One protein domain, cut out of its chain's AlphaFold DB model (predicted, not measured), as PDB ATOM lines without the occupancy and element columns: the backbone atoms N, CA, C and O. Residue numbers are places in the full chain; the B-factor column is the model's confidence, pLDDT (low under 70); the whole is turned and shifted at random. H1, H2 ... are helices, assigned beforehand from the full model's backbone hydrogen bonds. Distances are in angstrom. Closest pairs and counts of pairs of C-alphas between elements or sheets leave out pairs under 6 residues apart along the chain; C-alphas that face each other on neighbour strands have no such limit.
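This is residues 2 to 118 of the 431 residues of the protein "Heparin-sulfate lyase" of bacterium ADurb.Bin429 (UniProt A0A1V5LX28). A helical core is made by H3, with H2 and H4 beside it as a loose three-helix bundle; H1, the longest helix, folds against H2 as a long hairpin on the side away from H4. Two short helices, H5 and H6, pack across H3, H5 on the side away from H2 and H6 by the last part of H3, while a long loop, residues 44 to 59, joins H2 to H3 at the end of the domain away from the link between H1 and H2. The printed part has 117 residues with six named helices, in the order H1, H2, H3, H4, H5, H6, and no named strand; the class is all helix. The whole is compact, with a radius of gyration of the C-alphas of 13.7 A, and its C-alphas span 40 by 33 by 23 A along the three main axes.

H1 is residues 2 to 20, 27.3 A from first to last C-alpha, and begins at C-alpha 2 at (-20.428, -43.961, -48.257). H2 is residues 27 to 43, 24.9 A long, and ends at C-alpha 43 at (-11.907, -36.257, -44.338). H3 is residues 60 to 74, 20.7 A long. H4 is residues 77 to 86, 14.3 A long. H5 is residues 96 to 101, and H6 is residues 112 to 117, ending at C-alpha 117 at (-22.270, -31.857, -22.108).

H3 is the hub, touching H2, H4, H5 and H6. H2, H3 and H4 form a bundle that is up and down, each helix running against the one before it in the chain. H3 and H4 form a helical hairpin and touch at a shallow tilt of 27 degrees, opposite ways, the closest C-alphas being those of Ala 67 and Ala 79, 4.9 A apart. H2 and H3 also form a helical hairpin, at a shallow tilt of 26 degrees; H2 touches H3 with residues 34 to 41 alone, and the closest C-alphas, of Tyr 34 and Leu 74, are 6.6 A apart. H2 touches H4 with residues 38 to 41 alone, at a shallow tilt of 20 degrees, the same way, with the closest C-alphas, of Trp 41 and Ala 79, 5.6 A apart. H1 and H2 form a third helical hairpin at a shallow tilt of 32 degrees. Residues 5 to 12 of H1 touch residues 33 to 40 of H2, with the closest C-alphas, of Met 8 and Gly 36, 6.7 A apart. H1 and H3 are near each other, while H1 is apart from H4, H5 and H6. H5 touches H3 about perpendicular, at 86 degrees, with the closest C-alphas, of Glu 65 and Leu 98, 7.1 A apart. H6 touches residues 68 to 73 of H3 at a steep tilt of 65 degrees, the same way; the closest C-alphas, of Ala 72 and Tyr 115, are 4.4 A apart. H4 and H6 are close but not clearly touching. The helix packing is only just mostly aligned, with 4 of 6 touching pairs at a shallow tilt. In H1, H3, H4, H5 and H6 every O i to N i+4 pair is within hydrogen-bond range; in H2 it is 11 of 13.

The C-alphas farthest apart are those of Gly 22 and Pro 46, 40.3 A. The printed part has no cut. The link from H2 to H3 is long, with 16 residues, and the link from H3 to H4 is tight, with 2 residues. The mean pLDDT of the printed part is 84.7; residues 58 to 60 and 91 to 108 are under 70, and H5 has a mean of 51.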
ATOM      1  N   SER A   2     -19.057 -43.498 -48.571       87.19
ATOM      2  CA  SER A   2     -20.428 -43.961 -48.257       87.19
ATOM      3  C   SER A   2     -20.478 -45.376 -47.650       87.19
ATOM      4  O   SER A   2     -21.133 -45.588 -46.634       87.19
ATOM      5  N   TYR A   3     -19.692 -46.316 -48.187       88.69
ATOM      6  CA  TYR A   3     -19.535 -47.658 -47.606       88.69
ATOM      7  C   TYR A   3     -18.817 -47.685 -46.256       88.69
ATOM      8  O   TYR A   3     -19.123 -48.540 -45.429       88.69
ATOM      9  N   HIS A   4     -17.883 -46.757 -46.021       91.50
ATOM     10  CA  HIS A   4     -17.255 -46.592 -44.709       91.50
ATOM     11  C   HIS A   4     -18.321 -46.248 -43.672       91.50
ATOM     12  O   HIS A   4     -18.478 -46.991 -42.713       91.50
ATOM     13  N   ALA A   5     -19.113 -45.203 -43.928       88.69
ATOM     14  CA  ALA A   5     -20.186 -44.771 -43.036       88.69
ATOM     15  C   ALA A   5     -21.156 -45.917 -42.704       88.69
ATOM     16  O   ALA A   5     -21.352 -46.227 -41.534       88.69
ATOM     17  N   GLY A   6     -21.664 -46.620 -43.725       87.19
ATOM     18  CA  GLY A   6     -22.571 -47.751 -43.506       87.19
ATOM     19  C   GLY A   6     -21.927 -48.924 -42.757       87.19
ATOM     20  O   GLY A   6     -22.571 -49.553 -41.927       87.19
ATOM     21  N   THR A   7     -20.643 -49.211 -42.995       90.50
ATOM     22  CA  THR A   7     -19.924 -50.265 -42.258       90.50
ATOM     23  C   THR A   7     -19.719 -49.885 -40.792       90.50
ATOM     24  O   THR A   7     -19.845 -50.735 -39.912       90.50
ATOM     25  N   MET A   8     -19.420 -48.614 -40.517       91.56
ATOM     26  CA  MET A   8     -19.300 -48.112 -39.151       91.56
ATOM     27  C   MET A   8     -20.616 -48.244 -38.385       91.56
ATOM     28  O   MET A   8     -20.596 -48.665 -37.230       91.56
ATOM     29  N   ASP A   9     -21.742 -47.988 -39.052       86.50
ATOM     30  CA  ASP A   9     -23.072 -48.113 -38.452       86.50
ATOM     31  C   ASP A   9     -23.388 -49.562 -38.076       86.50
ATOM     32  O   ASP A   9     -23.823 -49.824 -36.960       86.50
ATOM     33  N   LEU A  10     -23.027 -50.533 -38.923       87.81
ATOM     34  CA  LEU A  10     -23.167 -51.956 -38.582       87.81
ATOM     35  C   LEU A  10     -22.363 -52.345 -37.329       87.81
ATOM     36  O   LEU A  10     -22.807 -53.167 -36.526       87.81
ATOM     37  N   PHE A  11     -21.169 -51.776 -37.141       91.44
ATOM     38  CA  PHE A  11     -20.392 -52.024 -35.926       91.44
ATOM     39  C   PHE A  11     -20.989 -51.327 -34.701       91.44
ATOM     40  O   PHE A  11     -20.926 -51.888 -33.604       91.44
ATOM     41  N   LEU A  12     -21.576 -50.143 -34.873       87.69
ATOM     42  CA  LEU A  12     -22.294 -49.439 -33.815       87.69
ATOM     43  C   LEU A  12     -23.548 -50.216 -33.379       87.69
ATOM     44  O   LEU A  12     -23.779 -50.370 -32.178       87.69
ATOM     45  N   ASP A  13     -24.281 -50.814 -34.320       85.50
ATOM     46  CA  ASP A  13     -25.411 -51.703 -34.030       85.50
ATOM     47  C   ASP A  13     -24.990 -52.899 -33.170       85.50
ATOM     48  O   ASP A  13     -25.696 -53.285 -32.235       85.50
ATOM     49  N   CYS A  14     -23.808 -53.475 -33.427       88.56
ATOM     50  CA  CYS A  14     -23.264 -54.543 -32.587       88.56
ATOM     51  C   CYS A  14     -22.996 -54.083 -31.147       88.56
ATOM     52  O   CYS A  14     -23.267 -54.848 -30.216       88.56
ATOM     53  N   VAL A  15     -22.481 -52.860 -30.943       89.25
ATOM     54  CA  VAL A  15     -22.316 -52.284 -29.593       89.25
ATOM     55  C   VAL A  15     -23.668 -52.220 -28.907       89.25
ATOM     56  O   VAL A  15     -23.825 -52.730 -27.798       89.25
ATOM     57  N   ARG A  16     -24.664 -51.657 -29.591       82.56
ATOM     58  CA  ARG A  16     -25.985 -51.457 -29.008       82.56
ATOM     59  C   ARG A  16     -26.672 -52.773 -28.671       82.56
ATOM     60  O   ARG A  16     -27.223 -52.927 -27.581       82.56
ATOM     61  N   LEU A  17     -26.614 -53.747 -29.575       86.88
ATOM     62  CA  LEU A  17     -27.163 -55.076 -29.334       86.88
ATOM     63  C   LEU A  17     -26.505 -55.733 -28.114       86.88
ATOM     64  O   LEU A  17     -27.198 -56.359 -27.313       86.88
ATOM     65  N   ALA A  18     -25.189 -55.575 -27.945       90.94
ATOM     66  CA  ALA A  18     -24.491 -56.071 -26.767       90.94
ATOM     67  C   ALA A  18     -24.998 -55.385 -25.485       90.94
ATOM     68  O   ALA A  18     -25.382 -56.079 -24.542       90.94
ATOM     69  N   GLU A  19     -25.091 -54.053 -25.471       87.06
ATOM     70  CA  GLU A  19     -25.561 -53.273 -24.317       87.06
ATOM     71  C   GLU A  19     -26.978 -53.652 -23.878       87.06
ATOM     72  O   GLU A  19     -27.211 -53.892 -22.691       87.06
ATOM     73  N   LEU A  20     -27.911 -53.779 -24.831       86.50
ATOM     74  CA  LEU A  20     -29.298 -54.183 -24.565       86.50
ATOM     75  C   LEU A  20     -29.400 -55.578 -23.929       86.50
ATOM     76  O   LEU A  20     -30.377 -55.877 -23.247       86.50
ATOM     77  N   ASN A  21     -28.383 -56.420 -24.122       93.38
ATOM     78  CA  ASN A  21     -28.295 -57.762 -23.550       93.38
ATOM     79  C   ASN A  21     -27.360 -57.835 -22.328       93.38
ATOM     80  O   ASN A  21     -26.999 -58.928 -21.889       93.38
ATOM     81  N   GLY A  22     -26.946 -56.692 -21.769       94.88
ATOM     82  CA  GLY A  22     -26.036 -56.635 -20.620       94.88
ATOM     83  C   GLY A  22     -24.621 -57.138 -20.926       94.88
ATOM     84  O   GLY A  22     -23.857 -57.437 -20.006       94.88
ATOM     85  N   LEU A  23     -24.263 -57.241 -22.206       95.69
ATOM     86  CA  LEU A  23     -22.933 -57.603 -22.672       95.69
ATOM     87  C   LEU A  23     -22.104 -56.338 -22.887       95.69
ATOM     88  O   LEU A  23     -22.610 -55.282 -23.261       95.69
ATOM     89  N   ARG A  24     -20.795 -56.453 -22.671       92.25
ATOM     90  CA  ARG A  24     -19.838 -55.386 -22.965       92.25
ATOM     91  C   ARG A  24     -18.849 -55.887 -23.997       92.25
ATOM     92  O   ARG A  24     -18.214 -56.921 -23.787       92.25
ATOM     93  N   LEU A  25     -18.718 -55.152 -25.095       94.69
ATOM     94  CA  LEU A  25     -17.653 -55.398 -26.061       94.69
ATOM     95  C   LEU A  25     -16.301 -54.979 -25.472       94.69
ATOM     96  O   LEU A  25     -16.222 -54.235 -24.491       94.69
ATOM     97  N   SER A  26     -15.219 -55.511 -26.040       96.81
ATOM     98  CA  SER A  26     -13.878 -55.258 -25.518       96.81
ATOM     99  C   SER A  26     -13.469 -53.787 -25.706       96.81
ATOM    100  O   SER A  26     -13.864 -53.162 -26.692       96.81
ATOM    101  N   PRO A  27     -12.610 -53.232 -24.829       96.56
ATOM    102  CA  PRO A  27     -12.073 -51.882 -25.014       96.56
ATOM    103  C   PRO A  27     -11.397 -51.686 -26.379       96.56
ATOM    104  O   PRO A  27     -11.598 -50.665 -27.022       96.56
ATOM    105  N   ALA A  28     -10.680 -52.706 -26.865       97.69
ATOM    106  CA  ALA A  28     -10.037 -52.683 -28.178       97.69
ATOM    107  C   ALA A  28     -11.040 -52.603 -29.347       97.69
ATOM    108  O   ALA A  28     -10.720 -52.048 -30.395       97.69
ATOM    109  N   PHE A  29     -12.248 -53.162 -29.195       96.88
ATOM    110  CA  PHE A  29     -13.314 -52.988 -30.181       96.88
ATOM    111  C   PHE A  29     -13.806 -51.537 -30.186       96.88
ATOM    112  O   PHE A  29     -13.875 -50.918 -31.246       96.88
ATOM    113  N   MET A  30     -14.081 -50.980 -29.003       95.62
ATOM    114  CA  MET A  30     -14.567 -49.604 -28.859       95.62
ATOM    115  C   MET A  30     -13.553 -48.570 -29.360       95.62
ATOM    116  O   MET A  30     -13.931 -47.606 -30.018       95.62
ATOM    117  N   GLU A  31     -12.262 -48.793 -29.117       96.88
ATOM    118  CA  GLU A  31     -11.179 -47.945 -29.627       96.88
ATOM    119  C   GLU A  31     -11.128 -47.943 -31.163       96.88
ATOM    120  O   GLU A  31     -11.050 -46.887 -31.790       96.88
ATOM    121  N   LYS A  32     -11.249 -49.115 -31.798       96.56
ATOM    122  CA  LYS A  32     -11.317 -49.211 -33.265       96.56
ATOM    123  C   LYS A  32     -12.565 -48.541 -33.828       96.56
ATOM    124  O   LYS A  32     -12.469 -47.878 -34.857       96.56
ATOM    125  N   LEU A  33     -13.706 -48.683 -33.154       95.19
ATOM    126  CA  LEU A  33     -14.946 -48.016 -33.540       95.19
ATOM    127  C   LEU A  33     -14.787 -46.490 -33.493       95.19
ATOM    128  O   LEU A  33     -15.101 -45.811 -34.470       95.19
ATOM    129  N   TYR A  34     -14.222 -45.964 -32.401       96.06
ATOM    130  CA  TYR A  34     -13.902 -44.545 -32.250       96.06
ATOM    131  C   TYR A  34     -13.009 -44.054 -33.396       96.06
ATOM    132  O   TYR A  34     -13.317 -43.055 -34.046       96.06
ATOM    133  N   HIS A  35     -11.916 -44.766 -33.688       95.56
ATOM    134  CA  HIS A  35     -11.009 -44.388 -34.773       95.56
ATOM    135  C   HIS A  35     -11.651 -44.486 -36.156       95.56
ATOM    136  O   HIS A  35     -11.372 -43.637 -37.002       95.56
ATOM    137  N   GLY A  36     -12.529 -45.466 -36.375       95.94
ATOM    138  CA  GLY A  36     -13.302 -45.593 -37.604       95.94
ATOM    139  C   GLY A  36     -14.230 -44.397 -37.822       95.94
ATOM    140  O   GLY A  36     -14.193 -43.789 -38.887       95.94
ATOM    141  N   TYR A  37     -14.982 -43.968 -36.808       95.06
ATOM    142  CA  TYR A  37     -15.815 -42.763 -36.913       95.06
ATOM    143  C   TYR A  37     -14.986 -41.477 -37.004       95.06
ATOM    144  O   TYR A  37     -15.370 -40.536 -37.696       95.06
ATOM    145  N   ALA A  38     -13.801 -41.440 -36.386       95.50
ATOM    146  CA  ALA A  38     -12.898 -40.299 -36.498       95.50
ATOM    147  C   ALA A  38     -12.418 -40.042 -37.941       95.50
ATOM    148  O   ALA A  38     -12.023 -38.921 -38.254       95.50
ATOM    149  N   VAL A  39     -12.457 -41.039 -38.835       95.75
ATOM    150  CA  VAL A  39     -12.155 -40.849 -40.266       95.75
ATOM    151  C   VAL A  39     -13.104 -39.840 -40.915       95.75
ATOM    152  O   VAL A  39     -12.674 -39.077 -41.775       95.75
ATOM    153  N   GLU A  40     -14.369 -39.791 -40.493       93.94
ATOM    154  CA  GLU A  40     -15.373 -38.924 -41.112       93.94
ATOM    155  C   GLU A  40     -15.029 -37.452 -40.915       93.94
ATOM    156  O   GLU A  40     -14.831 -36.741 -41.897       93.94
ATOM    157  N   TRP A  41     -14.845 -36.995 -39.670       94.38
ATOM    158  CA  TRP A  41     -14.449 -35.602 -39.445       94.38
ATOM    159  C   TRP A  41     -13.085 -35.306 -40.075       94.38
ATOM    160  O   TRP A  41     -12.901 -34.238 -40.641       94.38
ATOM    161  N   LYS A  42     -12.146 -36.264 -40.066       96.25
ATOM    162  CA  LYS A  42     -10.809 -36.090 -40.655       96.25
ATOM    163  C   LYS A  42     -10.827 -35.852 -42.162       96.25
ATOM    164  O   LYS A  42      -9.911 -35.203 -42.665       96.25
ATOM    165  N   LEU A  43     -11.802 -36.396 -42.884       95.94
ATOM    166  CA  LEU A  43     -11.907 -36.257 -44.338       95.94
ATOM    167  C   LEU A  43     -12.937 -35.215 -44.772       95.94
ATOM    168  O   LEU A  43     -12.874 -34.788 -45.920       95.94
ATOM    169  N   MET A  44     -13.824 -34.784 -43.874       95.44
ATOM    170  CA  MET A  44     -14.911 -33.855 -44.173       95.44
ATOM    171  C   MET A  44     -14.428 -32.607 -44.927       95.44
ATOM    172  O   MET A  44     -13.427 -31.974 -44.556       95.44
ATOM    173  N   CYS A  45     -15.153 -32.302 -46.002       95.44
ATOM    174  CA  CYS A  45     -14.940 -31.169 -46.892       95.44
ATOM    175  C   CYS A  45     -15.449 -29.857 -46.258       95.44
ATOM    176  O   CYS A  45     -16.266 -29.903 -45.334       95.44
ATOM    177  N   PRO A  46     -15.031 -28.679 -46.766       95.31
ATOM    178  CA  PRO A  46     -15.484 -27.375 -46.259       95.31
ATOM    179  C   PRO A  46     -17.006 -27.157 -46.296       95.31
ATOM    180  O   PRO A  46     -17.550 -26.389 -45.509       95.31
ATOM    181  N   ASP A  47     -17.721 -27.838 -47.189       92.31
ATOM    182  CA  ASP A  47     -19.181 -27.769 -47.293       92.31
ATOM    183  C   ASP A  47     -19.917 -28.670 -46.275       92.31
ATOM    184  O   ASP A  47     -21.146 -28.614 -46.180       92.31
ATOM    185  N   GLY A  48     -19.177 -29.466 -45.492       91.88
ATOM    186  CA  GLY A  48     -19.688 -30.494 -44.581       91.88
ATOM    187  C   GLY A  48     -19.846 -31.874 -45.228       91.88
ATOM    188  O   GLY A  48     -20.243 -32.826 -44.559       91.88
ATOM    189  N   GLY A  49     -19.566 -31.997 -46.529       90.88
ATOM    190  CA  GLY A  49     -19.627 -33.241 -47.290       90.88
ATOM    191  C   GLY A  49     -18.409 -34.135 -47.091       90.88
ATOM    192  O   GLY A  49     -17.553 -33.901 -46.240       90.88
ATOM    193  N   MET A  50     -18.325 -35.180 -47.912       91.94
ATOM    194  CA  MET A  50     -17.169 -36.072 -47.966       91.94
ATOM    195  C   MET A  50     -16.553 -36.067 -49.361       91.94
ATOM    196  O   MET A  50     -17.281 -35.881 -50.340       91.94
ATOM    197  N   PRO A  51     -15.248 -36.363 -49.480       92.19
ATOM    198  CA  PRO A  51     -14.623 -36.554 -50.774       92.19
ATOM    199  C   PRO A  51     -15.350 -37.638 -51.583       92.19
ATOM    200  O   PRO A  51     -15.469 -38.774 -51.102       92.19
ATOM    201  N   PRO A  52     -15.846 -37.325 -52.796       88.69
ATOM    202  CA  PRO A  52     -16.691 -38.224 -53.576       88.69
ATOM    203  C   PRO A  52     -15.868 -39.259 -54.364       88.69
ATOM    204  O   PRO A  52     -16.114 -39.490 -55.543       88.69
ATOM    205  N   PHE A  53     -14.875 -39.874 -53.717       91.06
ATOM    206  CA  PHE A  53     -14.051 -40.917 -54.323       91.06
ATOM    207  C   PHE A  53     -14.796 -42.256 -54.376       91.06
ATOM    208  O   PHE A  53     -15.345 -42.709 -53.361       91.06
ATOM    209  N   GLY A  54     -14.753 -42.903 -55.545       89.00
ATOM    210  CA  GLY A  54     -15.471 -44.148 -55.820       89.00
ATOM    211  C   GLY A  54     -16.993 -43.973 -55.814       89.00
ATOM    212  O   GLY A  54     -17.513 -42.873 -56.015       89.00
ATOM    213  N   ASP A  55     -17.713 -45.049 -55.499       88.19
ATOM    214  CA  ASP A  55     -19.154 -45.004 -55.261       88.19
ATOM    215  C   ASP A  55     -19.427 -44.278 -53.931       88.19
ATOM    216  O   ASP A  55     -19.529 -44.877 -52.853       88.19
ATOM    217  N   CYS A  56     -19.535 -42.954 -53.997       85.94
ATOM    218  CA  CYS A  56     -19.937 -42.100 -52.890       85.94
ATOM    219  C   CYS A  56     -21.144 -41.245 -53.300       85.94
ATOM    220  O   CYS A  56     -21.136 -40.651 -54.376       85.94
ATOM    221  N   TRP A  57     -22.186 -41.200 -52.462       76.56
ATOM    222  CA  TRP A  57     -23.482 -40.587 -52.806       76.56
ATOM    223  C   TRP A  57     -24.105 -39.721 -51.699       76.56
ATOM    224  O   TRP A  57     -25.147 -39.109 -51.916       76.56
ATOM    225  N   PHE A  58     -23.507 -39.655 -50.509       63.41
ATOM    226  CA  PHE A  58     -24.018 -38.830 -49.409       63.41
ATOM    227  C   PHE A  58     -23.500 -37.379 -49.479       63.41
ATOM    228  O   PHE A  58     -22.334 -37.154 -49.802       63.41
ATOM    229  N   ARG A  59     -24.365 -36.402 -49.148       66.81
ATOM    230  CA  ARG A  59     -24.085 -34.948 -49.195       66.81
ATOM    231  C   ARG A  59     -23.779 -34.329 -47.821       66.81
ATOM    232  O   ARG A  59     -23.959 -34.972 -46.791       66.81
ATOM    233  N   GLY A  60     -23.382 -33.051 -47.821       65.44
ATOM    234  CA  GLY A  60     -22.996 -32.269 -46.639       65.44
ATOM    235  C   GLY A  60     -23.930 -32.331 -45.426       65.44
ATOM    236  O   GLY A  60     -23.458 -32.690 -44.347       65.44
ATOM    237  N   PRO A  61     -25.248 -32.080 -45.562       73.88
ATOM    238  CA  PRO A  61     -26.155 -32.105 -44.413       73.88
ATOM    239  C   PRO A  61     -26.167 -33.453 -43.682       73.88
ATOM    240  O   PRO A  61     -26.225 -33.494 -42.460       73.88
ATOM    241  N   TYR A  62     -26.035 -34.564 -44.410       80.88
ATOM    242  CA  TYR A  62     -26.034 -35.901 -43.817       80.88
ATOM    243  C   TYR A  62     -24.826 -36.139 -42.901       80.88
ATOM    244  O   TYR A  62     -24.963 -36.690 -41.809       80.88
ATOM    245  N   PHE A  63     -23.632 -35.725 -43.328       86.75
ATOM    246  CA  PHE A  63     -22.415 -35.995 -42.565       86.75
ATOM    247  C   PHE A  63     -22.199 -35.038 -41.394       86.75
ATOM    248  O   PHE A  63     -21.612 -35.451 -40.395       86.75
ATOM    249  N   LEU A  64     -22.698 -33.803 -41.471       88.75
ATOM    250  CA  LEU A  64     -22.715 -32.903 -40.315       88.75
ATOM    251  C   LEU A  64     -23.592 -33.471 -39.197       88.75
ATOM    252  O   LEU A  64     -23.172 -33.527 -38.045       88.75
ATOM    253  N   GLU A  65     -24.757 -34.004 -39.546       85.25
ATOM    254  CA  GLU A  65     -25.645 -34.663 -38.590       85.25
ATOM    255  C   GLU A  65     -25.039 -35.934 -37.992       85.25
ATOM    256  O   GLU A  65     -25.066 -36.120 -36.772       85.25
ATOM    257  N   ARG A  66     -24.401 -36.775 -38.818       87.88
ATOM    258  CA  ARG A  66     -23.599 -37.897 -38.307       87.88
ATOM    259  C   ARG A  66     -22.535 -37.426 -37.334       87.88
ATOM    260  O   ARG A  66     -22.415 -38.018 -36.268       87.88
ATOM    261  N   ALA A  67     -21.790 -36.367 -37.659       90.75
ATOM    262  CA  ALA A  67     -20.753 -35.828 -36.783       90.75
ATOM    263  C   ALA A  67     -21.320 -35.427 -35.410       90.75
ATOM    264  O   ALA A  67     -20.701 -35.719 -34.385       90.75
ATOM    265  N   ARG A  68     -22.528 -34.846 -35.362       89.69
ATOM    266  CA  ARG A  68     -23.229 -34.549 -34.101       89.69
ATOM    267  C   ARG A  68     -23.583 -35.820 -33.329       89.69
ATOM    268  O   ARG A  68     -23.323 -35.906 -32.129       89.69
ATOM    269  N   ALA A  69     -24.132 -36.820 -34.013       87.19
ATOM    270  CA  ALA A  69     -24.587 -38.059 -33.383       87.19
ATOM    271  C   ALA A  69     -23.427 -38.887 -32.833       87.19
ATOM    272  O   ALA A  69     -23.463 -39.318 -31.683       87.19
ATOM    273  N   VAL A  70     -22.350 -39.039 -33.601       88.94
ATOM    274  CA  VAL A  70     -21.166 -39.794 -33.167       88.94
ATOM    275  C   VAL A  70     -20.398 -39.049 -32.082       88.94
ATOM    276  O   VAL A  70     -19.811 -39.682 -31.208       88.94
ATOM    277  N   ALA A  71     -20.438 -37.711 -32.073       92.75
ATOM    278  CA  ALA A  71     -19.921 -36.938 -30.954       92.75
ATOM    279  C   ALA A  71     -20.695 -37.251 -29.665       92.75
ATOM    280  O   ALA A  71     -20.073 -37.525 -28.645       92.75
ATOM    281  N   ALA A  72     -22.030 -37.276 -29.717       89.62
ATOM    282  CA  ALA A  72     -22.864 -37.592 -28.559       89.62
ATOM    283  C   ALA A  72     -22.696 -39.044 -28.077       89.62
ATOM    284  O   ALA A  72     -22.551 -39.279 -26.881       89.62
ATOM    285  N   LEU A  73     -22.690 -40.007 -29.005       87.56
ATOM    286  CA  LEU A  73     -22.651 -41.443 -28.707       87.56
ATOM    287  C   LEU A  73     -21.263 -41.934 -28.284       87.56
ATOM    288  O   LEU A  73     -21.144 -42.751 -27.375       87.56
ATOM    289  N   LEU A  74     -20.208 -41.461 -28.952       91.50
ATOM    290  CA  LEU A  74     -18.840 -41.967 -28.777       91.50
ATOM    291  C   LEU A  74     -17.904 -40.959 -28.105       91.50
ATOM    292  O   LEU A  74     -16.733 -41.268 -27.883       91.50
ATOM    293  N   GLY A  75     -18.392 -39.758 -27.787       94.62
ATOM    294  CA  GLY A  75     -17.602 -38.723 -27.130       94.62
ATOM    295  C   GLY A  75     -16.452 -38.208 -27.996       94.62
ATOM    296  O   GLY A  75     -15.361 -38.013 -27.473       94.62
ATOM    297  N   ILE A  76     -16.666 -38.020 -29.306       96.69
ATOM    298  CA  ILE A  76     -15.654 -37.498 -30.246       96.69
ATOM    299  C   ILE A  76     -15.724 -35.955 -30.270       96.69
ATOM    300  O   ILE A  76     -16.584 -35.394 -30.959       96.69
ATOM    301  N   PRO A  77     -14.846 -35.226 -29.552       97.50
ATOM    302  CA  PRO A  77     -14.976 -33.777 -29.397       97.50
ATOM    303  C   PRO A  77     -14.627 -32.996 -30.673       97.50
ATOM    304  O   PRO A  77     -15.155 -31.901 -30.869       97.50
ATOM    305  N   GLU A  78     -13.788 -33.550 -31.556       97.81
ATOM    306  CA  GLU A  78     -13.489 -32.970 -32.873       97.81
ATOM    307  C   GLU A  78     -14.703 -32.968 -33.796       97.81
ATOM    308  O   GLU A  78     -14.923 -31.998 -34.516       97.81
ATOM    309  N   ALA A  79     -15.519 -34.023 -33.747       95.69
ATOM    310  CA  ALA A  79     -16.730 -34.114 -34.553       95.69
ATOM    311  C   ALA A  79     -17.763 -33.064 -34.113       95.69
ATOM    312  O   ALA A  79     -18.349 -32.394 -34.963       95.69
ATOM    313  N   LYS A  80     -17.916 -32.843 -32.795       95.81
ATOM    314  CA  LYS A  80     -18.733 -31.740 -32.259       95.81
ATOM    315  C   LYS A  80     -18.215 -30.386 -32.735       95.81
ATOM    316  O   LYS A  80     -18.982 -29.619 -33.306       95.81
ATOM    317  N   TRP A  81     -16.923 -30.121 -32.531       96.94
ATOM    318  CA  TRP A  81     -16.317 -28.844 -32.906       96.94
ATOM    319  C   TRP A  81     -16.485 -28.546 -34.396       96.94
ATOM    320  O   TRP A  81     -16.830 -27.425 -34.764       96.94
ATOM    321  N   LEU A  82     -16.271 -29.546 -35.253       95.62
ATOM    322  CA  LEU A  82     -16.392 -29.382 -36.694       95.62
ATOM    323  C   LEU A  82     -17.840 -29.114 -37.118       95.62
ATOM    324  O   LEU A  82     -18.074 -28.205 -37.909       95.62
ATOM    325  N   ALA A  83     -18.805 -29.852 -36.562       93.56
ATOM    326  CA  ALA A  83     -20.220 -29.638 -36.851       93.56
ATOM    327  C   ALA A  83     -20.684 -28.228 -36.447       93.56
ATOM    328  O   ALA A  83     -21.352 -27.562 -37.228       93.56
ATOM    329  N   GLU A  84     -20.279 -27.745 -35.268       93.81
ATOM    330  CA  GLU A  84     -20.590 -26.386 -34.798       93.81
ATOM    331  C   GLU A  84     -19.853 -25.301 -35.600       93.81
ATOM    332  O   GLU A  84     -20.366 -24.201 -35.768       93.81
ATOM    333  N   THR A  85     -18.662 -25.604 -36.125       95.31
ATOM    334  CA  THR A  85     -17.880 -24.663 -36.946       95.31
ATOM    335  C   THR A  85     -18.458 -24.516 -38.348       95.31
ATOM    336  O   THR A  85     -18.507 -23.412 -38.890       95.31
ATOM    337  N   LEU A  86     -18.864 -25.627 -38.962       94.50
ATOM    338  CA  LEU A  86     -19.415 -25.614 -40.310       94.50
ATOM    339  C   LEU A  86     -20.892 -25.230 -40.302       94.50
ATOM    340  O   LEU A  86     -21.362 -24.635 -41.257       94.50
ATOM    341  N   ASP A  87     -21.651 -25.512 -39.257       91.88
ATOM    342  CA  ASP A  87     -23.088 -25.246 -39.235       91.88
ATOM    343  C   ASP A  87     -23.513 -24.704 -37.855       91.88
ATOM    344  O   ASP A  87     -24.099 -25.436 -37.051       91.88
ATOM    345  N   PRO A  88     -23.143 -23.434 -37.558       89.81
ATOM    346  CA  PRO A  88     -23.304 -22.816 -36.237       89.81
ATOM    347  C   PRO A  88     -24.754 -22.461 -35.893       89.81
ATOM    348  O   PRO A  88     -25.108 -22.432 -34.717       89.81
ATOM    349  N   ASP A  89     -25.590 -22.210 -36.902       86.44
ATOM    350  CA  ASP A  89     -26.983 -21.772 -36.735       86.44
ATOM    351  C   ASP A  89     -27.967 -22.952 -36.623       86.44
ATOM    352  O   ASP A  89     -29.183 -22.777 -36.708       86.44
ATOM    353  N   HIS A  90     -27.459 -24.176 -36.459       82.19
ATOM    354  CA  HIS A  90     -28.278 -25.380 -36.456       82.19
ATOM    355  C   HIS A  90     -29.158 -25.479 -35.199       82.19
ATOM    356  O   HIS A  90     -28.682 -25.782 -34.100       82.19
ATOM    357  N   GLU A  91     -30.465 -25.264 -35.361       66.88
ATOM    358  CA  GLU A  91     -31.445 -25.386 -34.282       66.88
ATOM    359  C   GLU A  91     -31.800 -26.861 -34.023       66.88
ATOM    360  O   GLU A  91     -32.567 -27.476 -34.756       66.88
ATOM    361  N   SER A  92     -31.280 -27.391 -32.912       61.41
ATOM    362  CA  SER A  92     -31.493 -28.744 -32.372       61.41
ATOM    363  C   SER A  92     -30.790 -29.880 -33.128       61.41
ATOM    364  O   SER A  92     -31.153 -30.196 -34.256       61.41
ATOM    365  N   PRO A  93     -29.846 -30.593 -32.488       58.41
ATOM    366  CA  PRO A  93     -29.268 -31.783 -33.088       58.41
ATOM    367  C   PRO A  93     -30.315 -32.910 -33.083       58.41
ATOM    368  O   PRO A  93     -31.105 -33.017 -32.144       58.41
ATOM    369  N   PHE A  94     -30.283 -33.770 -34.100       61.09
ATOM    370  CA  PHE A  94     -31.034 -35.032 -34.183       61.09
ATOM    371  C   PHE A  94     -32.489 -34.924 -34.666       61.09
ATOM    372  O   PHE A  94     -33.443 -35.140 -33.915       61.09
ATOM    373  N   ALA A  95     -32.692 -34.707 -35.972       53.81
ATOM    374  CA  ALA A  95     -33.977 -35.077 -36.565       53.81
ATOM    375  C   ALA A  95     -34.190 -36.605 -36.413       53.81
ATOM    376  O   ALA A  95     -33.242 -37.363 -36.640       53.81
ATOM    377  N   PRO A  96     -35.408 -37.091 -36.090       49.44
ATOM    378  CA  PRO A  96     -35.684 -38.517 -35.853       49.44
ATOM    379  C   PRO A  96     -35.158 -39.455 -36.954       49.44
ATOM    380  O   PRO A  96     -34.597 -40.508 -36.667       49.44
ATOM    381  N   MET A  97     -35.239 -39.011 -38.212       47.03
ATOM    382  CA  MET A  97     -34.754 -39.727 -39.398       47.03
ATOM    383  C   MET A  97     -33.240 -40.004 -39.396       47.03
ATOM    384  O   MET A  97     -32.794 -40.985 -39.985       47.03
ATOM    385  N   LEU A  98     -32.416 -39.158 -38.772       54.66
ATOM    386  CA  LEU A  98     -30.957 -39.323 -38.777       54.66
ATOM    387  C   LEU A  98     -30.493 -40.372 -37.777       54.66
ATOM    388  O   LEU A  98     -29.575 -41.130 -38.089       54.66
ATOM    389  N   ILE A  99     -31.155 -40.463 -36.618       54.50
ATOM    390  CA  ILE A  99     -30.864 -41.548 -35.683       54.50
ATOM    391  C   ILE A  99     -31.376 -42.884 -36.242       54.50
ATOM    392  O   ILE A  99     -30.668 -43.883 -36.150       54.50
ATOM    393  N   GLU A 100     -32.516 -42.884 -36.947       50.38
ATOM    394  CA  GLU A 100     -32.961 -44.043 -37.737       50.38
ATOM    395  C   GLU A 100     -31.938 -44.444 -38.821       50.38
ATOM    396  O   GLU A 100     -31.739 -45.633 -39.062       50.38
ATOM    397  N   THR A 101     -31.243 -43.481 -39.445       52.97
ATOM    398  CA  THR A 101     -30.261 -43.755 -40.517       52.97
ATOM    399  C   THR A 101     -28.932 -44.315 -39.996       52.97
ATOM    400  O   THR A 101     -28.287 -45.094 -40.695       52.97
ATOM    401  N   LEU A 102     -28.540 -43.999 -38.756       62.19
ATOM    402  CA  LEU A 102     -27.435 -44.688 -38.072       62.19
ATOM    403  C   LEU A 102     -27.787 -46.128 -37.667       62.19
ATOM    404  O   LEU A 102     -26.958 -46.780 -37.043       62.19
ATOM    405  N   HIS A 103     -29.003 -46.603 -37.978       57.91
ATOM    406  CA  HIS A 103     -29.581 -47.884 -37.551       57.91
ATOM    407  C   HIS A 103     -29.647 -48.084 -36.033       57.91
ATOM    408  O   HIS A 103     -30.164 -49.097 -35.565       57.91
ATOM    409  N   TYR A 104     -29.259 -47.070 -35.257       55.62
ATOM    410  CA  TYR A 104     -29.427 -47.033 -33.821       55.62
ATOM    411  C   TYR A 104     -30.931 -46.945 -33.530       55.62
ATOM    412  O   TYR A 104     -31.553 -45.929 -33.850       55.62
ATOM    413  N   PRO A 105     -31.575 -47.971 -32.940       51.28
ATOM    414  CA  PRO A 105     -32.995 -47.909 -32.636       51.28
ATOM    415  C   PRO A 105     -33.205 -46.998 -31.420       51.28
ATOM    416  O   PRO A 105     -33.507 -47.458 -30.322       51.28
ATOM    417  N   SER A 106     -33.047 -45.686 -31.590       50.94
ATOM    418  CA  SER A 106     -33.554 -44.690 -30.651       50.94
ATOM    419  C   SER A 106     -34.999 -44.381 -31.011       50.94
ATOM    420  O   SER A 106     -35.367 -43.248 -31.334       50.94
ATOM    421  N   VAL A 107     -35.875 -45.369 -30.886       49.53
ATOM    422  CA  VAL A 107     -37.264 -45.008 -30.621       49.53
ATOM    423  C   VAL A 107     -37.277 -44.399 -29.202       49.53
ATOM    424  O   VAL A 107     -37.578 -45.086 -28.235       49.53
ATOM    425  N   GLY A 108     -36.836 -43.137 -29.062       54.28
ATOM    426  CA  GLY A 108     -36.975 -42.310 -27.858       54.28
ATOM    427  C   GLY A 108     -35.731 -41.902 -27.043       54.28
ATOM    428  O   GLY A 108     -35.938 -41.291 -26.000       54.28
ATOM    429  N   GLU A 109     -34.481 -42.193 -27.436       70.31
ATOM    430  CA  GLU A 109     -33.301 -41.698 -26.686       70.31
ATOM    431  C   GLU A 109     -32.871 -40.311 -27.187       70.31
ATOM    432  O   GLU A 109     -32.473 -40.156 -28.340       70.31
ATOM    433  N   ASP A 110     -32.971 -39.303 -26.320       76.81
ATOM    434  CA  ASP A 110     -32.532 -37.937 -26.606       76.81
ATOM    435  C   ASP A 110     -31.014 -37.813 -26.401       76.81
ATOM    436  O   ASP A 110     -30.514 -37.882 -25.276       76.81
ATOM    437  N   LEU A 111     -30.276 -37.635 -27.500       81.56
ATOM    438  CA  LEU A 111     -28.821 -37.457 -27.498       81.56
ATOM    439  C   LEU A 111     -28.394 -36.007 -27.208       81.56
ATOM    440  O   LEU A 111     -27.204 -35.753 -26.995       81.56
ATOM    441  N   ALA A 112     -29.327 -35.045 -27.179       83.69
ATOM    442  CA  ALA A 112     -29.012 -33.632 -26.974       83.69
ATOM    443  C   ALA A 112     -28.280 -33.359 -25.651       83.69
ATOM    444  O   ALA A 112     -27.278 -32.642 -25.695       83.69
ATOM    445  N   PRO A 113     -28.652 -33.954 -24.497       87.06
ATOM    446  CA  PRO A 113     -27.920 -33.747 -23.249       87.06
ATOM    447  C   PRO A 113     -26.460 -34.211 -23.329       87.06
ATOM    448  O   PRO A 113     -25.565 -33.499 -22.875       87.06
ATOM    449  N   ALA A 114     -26.202 -35.375 -23.938       88.81
ATOM    450  CA  ALA A 114     -24.846 -35.899 -24.111       88.81
ATOM    451  C   ALA A 114     -24.019 -35.005 -25.047       88.81
ATOM    452  O   ALA A 114     -22.880 -34.656 -24.736       88.81
ATOM    453  N   TYR A 115     -24.619 -34.565 -26.157       90.44
ATOM    454  CA  TYR A 115     -23.981 -33.645 -27.092       90.44
ATOM    455  C   TYR A 115     -23.671 -32.281 -26.462       90.44
ATOM    456  O   TYR A 115     -22.597 -31.730 -26.696       90.44
ATOM    457  N   GLN A 116     -24.590 -31.726 -25.664       90.81
ATOM    458  CA  GLN A 116     -24.417 -30.445 -24.969       90.81
ATOM    459  C   GLN A 116     -23.352 -30.521 -23.869       90.81
ATOM    460  O   GLN A 116     -22.609 -29.562 -23.677       90.81
ATOM    461  N   ALA A 117     -23.258 -31.652 -23.163       94.69
ATOM    462  CA  ALA A 117     -22.270 -31.857 -22.108       94.69
ATOM    463  C   ALA A 117     -20.842 -32.065 -22.640       94.69
ATOM    464  O   ALA A 117     -19.872 -31.784 -21.931       94.69
ATOM    465  N   LEU A 118     -20.692 -32.571 -23.869       96.62
ATOM    466  CA  LEU A 118     -19.386 -32.785 -24.482       96.62
ATOM    467  C   LEU A 118     -18.699 -31.446 -24.775       96.62
ATOM    468  O   LEU A 118     -19.251 -30.579 -25.442       96.62
TER     469      LEU A 118